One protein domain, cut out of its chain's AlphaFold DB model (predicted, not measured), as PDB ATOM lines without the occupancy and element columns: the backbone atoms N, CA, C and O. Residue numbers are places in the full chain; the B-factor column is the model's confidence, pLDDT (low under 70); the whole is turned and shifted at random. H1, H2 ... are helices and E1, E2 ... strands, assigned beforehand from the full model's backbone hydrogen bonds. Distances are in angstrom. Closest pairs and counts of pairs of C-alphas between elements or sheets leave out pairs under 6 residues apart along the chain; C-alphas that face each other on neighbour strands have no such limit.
ATOM      1  N   PRO A  26     -30.684  -3.823  80.183       89.94
ATOM      2  CA  PRO A  26     -29.480  -3.545  80.955       89.94
ATOM      3  C   PRO A  26     -29.477  -4.330  82.268       89.94
ATOM      4  O   PRO A  26     -30.476  -4.379  82.976       89.94
ATOM      5  N   VAL A  27     -28.334  -4.929  82.600       91.12
ATOM      6  CA  VAL A  27     -28.176  -5.741  83.822       91.12
ATOM      7  C   VAL A  27     -27.258  -5.086  84.852       91.12
ATOM      8  O   VAL A  27     -27.280  -5.446  86.029       91.12
ATOM      9  N   ALA A  28     -26.462  -4.100  84.422       93.88
ATOM     10  CA  ALA A  28     -25.610  -3.313  85.299       93.88
ATOM     11  C   ALA A  28     -25.297  -1.918  84.734       93.88
ATOM     12  O   ALA A  28     -25.192  -1.734  83.521       93.88
ATOM     13  N   HIS A  29     -25.048  -0.974  85.642       95.06
ATOM     14  CA  HIS A  29     -24.502   0.355  85.380       95.06
ATOM     15  C   HIS A  29     -23.105   0.459  85.992       95.06
ATOM     16  O   HIS A  29     -22.938   0.258  87.195       95.06
ATOM     17  N   PHE A  30     -22.102   0.801  85.186       95.38
ATOM     18  CA  PHE A  30     -20.729   1.024  85.648       95.38
ATOM     19  C   PHE A  30     -20.411   2.516  85.738       95.38
ATOM     20  O   PHE A  30     -20.955   3.322  84.986       95.38
ATOM     21  N   TYR A  31     -19.480   2.871  86.623       96.94
ATOM     22  CA  TYR A  31     -19.047   4.251  86.854       96.94
ATOM     23  C   TYR A  31     -20.180   5.185  87.294       96.94
ATOM     24  O   TYR A  31     -20.214   6.359  86.925       96.94
ATOM     25  N   THR A  32     -21.102   4.686  88.123       96.62
ATOM     26  CA  THR A  32     -22.291   5.444  88.556       96.62
ATOM     27  C   THR A  32     -21.966   6.707  89.348       96.62
ATOM     28  O   THR A  32     -22.780   7.628  89.382       96.62
ATOM     29  N   ARG A  33     -20.755   6.816  89.907       96.00
ATOM     30  CA  ARG A  33     -20.251   8.049  90.529       96.00
ATOM     31  C   ARG A  33     -20.064   9.200  89.531       96.00
ATOM     32  O   ARG A  33     -20.134  10.358  89.928       96.00
ATOM     33  N   SER A  34     -19.858   8.895  88.250       97.38
ATOM     34  CA  SER A  34     -19.620   9.878  87.184       97.38
ATOM     35  C   SER A  34     -20.897  10.339  86.473       97.38
ATOM     36  O   SER A  34     -20.819  11.136  85.538       97.38
ATOM     37  N   LYS A  35     -22.081   9.852  86.875       95.62
ATOM     38  CA  LYS A  35     -23.354  10.311  86.303       95.62
ATOM     39  C   LYS A  35     -23.651  11.755  86.722       95.62
ATOM     40  O   LYS A  35     -23.192  12.223  87.764       95.62
ATOM     41  N   ALA A  36     -24.492  12.445  85.956       96.50
ATOM     42  CA  ALA A  36     -24.968  13.768  86.341       96.50
ATOM     43  C   ALA A  36     -25.664  13.728  87.717       96.50
ATOM     44  O   ALA A  36     -26.473  12.839  87.992       96.50
ATOM     45  N   THR A  37     -25.368  14.695  88.587       94.69
ATOM     46  CA  THR A  37     -25.863  14.710  89.978       94.69
ATOM     47  C   THR A  37     -27.386  14.789  90.075       94.69
ATOM     48  O   THR A  37     -27.962  14.259  91.019       94.69
ATOM     49  N   TRP A  38     -28.037  15.395  89.082       96.25
ATOM     50  CA  TRP A  38     -29.493  15.507  88.981       96.25
ATOM     51  C   TRP A  38     -30.174  14.256  88.407       96.25
ATOM     52  O   TRP A  38     -31.397  14.159  88.456       96.25
ATOM     53  N   PHE A  39     -29.417  13.303  87.857       96.12
ATOM     54  CA  PHE A  39     -29.983  12.100  87.257       96.12
ATOM     55  C   PHE A  39     -30.003  10.942  88.259       96.12
ATOM     56  O   PHE A  39     -28.962  10.553  88.809       96.12
ATOM     57  N   CYS A  40     -31.188  10.376  88.482       95.44
ATOM     58  CA  CYS A  40     -31.382   9.164  89.270       95.44
ATOM     59  C   CYS A  40     -31.532   7.963  88.328       95.44
ATOM     60  O   CYS A  40     -32.374   7.989  87.434       95.44
ATOM     61  N   ILE A  41     -30.721   6.924  88.531       95.56
ATOM     62  CA  ILE A  41     -30.880   5.637  87.850       95.56
ATOM     63  C   ILE A  41     -31.906   4.845  88.662       95.56
ATOM     64  O   ILE A  41     -31.615   4.469  89.797       95.56
ATOM     65  N   SER A  42     -33.105   4.665  88.110       94.69
ATOM     66  CA  SER A  42     -34.272   4.133  88.829       94.69
ATOM     67  C   SER A  42     -34.644   2.693  88.473       94.69
ATOM     68  O   SER A  42     -35.653   2.201  88.969       94.69
ATOM     69  N   ASP A  43     -33.902   2.050  87.573       93.44
ATOM     70  CA  ASP A  43     -34.104   0.636  87.264       93.44
ATOM     71  C   ASP A  43     -33.484  -0.273  88.340       93.44
ATOM     72  O   ASP A  43     -32.811   0.180  89.270       93.44
ATOM     73  N   GLU A  44     -33.743  -1.573  88.220       91.50
ATOM     74  CA  GLU A  44     -33.262  -2.595  89.157       91.50
ATOM     75  C   GLU A  44     -31.870  -3.137  88.786       91.50
ATOM     76  O   GLU A  44     -31.361  -4.052  89.439       91.50
ATOM     77  N   ALA A  45     -31.234  -2.599  87.738       93.12
ATOM     78  CA  ALA A  45     -29.933  -3.078  87.298       93.12
ATOM     79  C   ALA A  45     -28.861  -2.760  88.349       93.12
ATOM     80  O   ALA A  45     -28.870  -1.716  89.007       93.12
ATOM     81  N   GLN A  46     -27.890  -3.660  88.499       93.38
ATOM     82  CA  GLN A  46     -26.860  -3.509  89.524       93.38
ATOM     83  C   GLN A  46     -25.988  -2.275  89.259       93.38
ATOM     84  O   GLN A  46     -25.472  -2.094  88.160       93.38
ATOM     85  N   GLN A  47     -25.773  -1.438  90.269       94.62
ATOM     86  CA  GLN A  47     -25.026  -0.188  90.125       94.62
ATOM     87  C   GLN A  47     -23.639  -0.293  90.766       94.62
ATOM     88  O   GLN A  47     -23.515  -0.640  91.939       94.62
ATOM     89  N   TYR A  48     -22.599   0.052  90.006       95.56
ATOM     90  CA  TYR A  48     -21.203  -0.024  90.428       95.56
ATOM     91  C   TYR A  48     -20.473   1.309  90.201       95.56
ATOM     92  O   TYR A  48     -20.491   1.859  89.098       95.56
ATOM     93  N   GLU A  49     -19.759   1.811  91.215       96.81
ATOM     94  CA  GLU A  49     -18.939   3.030  91.072       96.81
ATOM     95  C   GLU A  49     -17.701   2.821  90.184       96.81
ATOM     96  O   GLU A  49     -17.198   3.777  89.596       96.81
ATOM     97  N   THR A  50     -17.218   1.584  90.060       96.19
ATOM     98  CA  THR A  50     -16.088   1.180  89.207       96.19
ATOM     99  C   THR A  50     -16.326  -0.226  88.660       96.19
ATOM    100  O   THR A  50     -17.225  -0.930  89.115       96.19
ATOM    101  N   ILE A  51     -15.509  -0.678  87.708       90.88
ATOM    102  CA  ILE A  51     -15.517  -2.093  87.309       90.88
ATOM    103  C   ILE A  51     -15.054  -2.950  88.509       90.88
ATOM    104  O   ILE A  51     -14.043  -2.600  89.128       90.88
ATOM    105  N   PRO A  52     -15.770  -4.036  88.871       92.06
ATOM    106  CA  PRO A  52     -15.340  -4.959  89.922       92.06
ATOM    107  C   PRO A  52     -13.971  -5.599  89.638       92.06
ATOM    108  O   PRO A  52     -13.575  -5.691  88.474       92.06
ATOM    109  N   PRO A  53     -13.257  -6.106  90.662       90.56
ATOM    110  CA  PRO A  53     -11.945  -6.729  90.473       90.56
ATOM    111  C   PRO A  53     -11.934  -7.896  89.472       90.56
ATOM    112  O   PRO A  53     -10.968  -8.042  88.732       90.56
ATOM    113  N   GLY A  54     -12.999  -8.707  89.407       88.00
ATOM    114  CA  GLY A  54     -13.140  -9.797  88.435       88.00
ATOM    115  C   GLY A  54     -13.589  -9.348  87.038       88.00
ATOM    116  O   GLY A  54     -13.863 -10.185  86.172       88.00
ATOM    117  N   GLY A  55     -13.672  -8.037  86.806       87.75
ATOM    118  CA  GLY A  55     -14.031  -7.439  85.530       87.75
ATOM    119  C   GLY A  55     -15.518  -7.540  85.192       87.75
ATOM    120  O   GLY A  55     -16.366  -7.905  86.005       87.75
ATOM    121  N   ILE A  56     -15.842  -7.234  83.936       85.69
ATOM    122  CA  ILE A  56     -17.219  -7.292  83.422       85.69
ATOM    123  C   ILE A  56     -17.752  -8.741  83.438       85.69
ATOM    124  O   ILE A  56     -18.938  -8.960  83.673       85.69
ATOM    125  N   ARG A  57     -16.877  -9.744  83.259       83.81
ATOM    126  CA  ARG A  57     -17.254 -11.168  83.302       83.81
ATOM    127  C   ARG A  57     -17.861 -11.572  84.641       83.81
ATOM    128  O   ARG A  57     -18.856 -12.281  84.652       83.81
ATOM    129  N   GLU A  58     -17.293 -11.107  85.752       89.31
ATOM    130  CA  GLU A  58     -17.843 -11.382  87.084       89.31
ATOM    131  C   GLU A  58     -19.301 -10.922  87.197       89.31
ATOM    132  O   GLU A  58     -20.145 -11.647  87.721       89.31
ATOM    133  N   VAL A  59     -19.613  -9.741  86.663       89.50
ATOM    134  CA  VAL A  59     -20.978  -9.206  86.665       89.50
ATOM    135  C   VAL A  59     -21.899 -10.047  85.784       89.50
ATOM    136  O   VAL A  59     -22.988 -10.404  86.226       89.50
ATOM    137  N   TYR A  60     -21.457 -10.426  84.580       82.69
ATOM    138  CA  TYR A  60     -22.234 -11.311  83.705       82.69
ATOM    139  C   TYR A  60     -22.570 -12.647  84.371       82.69
ATOM    140  O   TYR A  60     -23.722 -13.075  84.328       82.69
ATOM    141  N   GLU A  61     -21.598 -13.292  85.018       87.31
ATOM    142  CA  GLU A  61     -21.827 -14.572  85.697       87.31
ATOM    143  C   GLU A  61     -22.775 -14.422  86.893       87.31
ATOM    144  O   GLU A  61     -23.647 -15.264  87.101       87.31
ATOM    145  N   ARG A  62     -22.672 -13.331  87.665       88.62
ATOM    146  CA  ARG A  62     -23.614 -13.051  88.764       88.62
ATOM    147  C   ARG A  62     -25.051 -12.927  88.267       88.62
ATOM    148  O   ARG A  62     -25.947 -13.487  88.885       88.62
ATOM    149  N   VAL A  63     -25.259 -12.214  87.161       81.50
ATOM    150  CA  VAL A  63     -26.589 -12.026  86.566       81.50
ATOM    151  C   VAL A  63     -27.131 -13.347  86.029       81.50
ATOM    152  O   VAL A  63     -28.269 -13.704  86.320       81.50
ATOM    153  N   LYS A  64     -26.306 -14.103  85.298       79.50
ATOM    154  CA  LYS A  64     -26.689 -15.403  84.738       79.50
ATOM    155  C   LYS A  64     -27.097 -16.413  85.815       79.50
ATOM    156  O   LYS A  64     -28.010 -17.187  85.583       79.50
ATOM    157  N   ASN A  65     -26.436 -16.401  86.973       79.06
ATOM    158  CA  ASN A  65     -26.724 -17.323  88.078       79.06
ATOM    159  C   ASN A  65     -27.881 -16.867  88.988       79.06
ATOM    160  O   ASN A  65     -28.253 -17.597  89.903       79.06
ATOM    161  N   ALA A  66     -28.410 -15.657  88.783       70.06
ATOM    162  CA  ALA A  66     -29.543 -15.116  89.535       70.06
ATOM    163  C   ALA A  66     -30.904 -15.363  88.850       70.06
ATOM    164  O   ALA A  66     -31.933 -15.002  89.419       70.06
TER     165      ALA A  66
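AT A GLANCE: This is residues 26 to 66 of the 67 residues of an uncharacterized protein of Hyella patelloides LEGE 07179 (UniProt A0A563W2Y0). With little regular structure, this is a flat domain in which two short parallel strands, E1 and E2, lie between a wide loop, residues 31 to 45, towards one end and the helix H1 towards the other. The printed part has 41 residues, with 16 in named elements of mixed class, in the order E1, E2, H1. It is only just loose, close to compact, with a radius of gyration of the C-alphas of 10.9 A and spans of 33 by 20 by 10 A.

IN THESE COORDINATES: E1, residues 28 to 30, begins at C-alpha 28 (-25.610, -3.313, 85.299) and is 6.5 A long. E2, residues 46 to 48, is 6.7 A long. H1, residues 55 to 64, is 15.0 A long and ends at C-alpha 64 (-26.689, -15.403, 84.738).

HOW THE PARTS SIT: E1 and E2 are parallel neighbours, their directions 11 degrees apart. N 29 and O 46, and N 48 and O 29, are each 2.8 A apart, within hydrogen-bond range. The closest C-alphas of E1 and H1, Ala 28 and Val 59, are 7.6 A apart. In H1, 5 of 6 O i to N i+4 pairs are within hydrogen-bond range.

THE WHOLE: The C-alphas farthest apart, Trp 38 and Asn 65, are 33.0 A apart. The printed part has no cut. The link from E1 to E2 is long, with 15 residues. No printed residue has a pLDDT under 70.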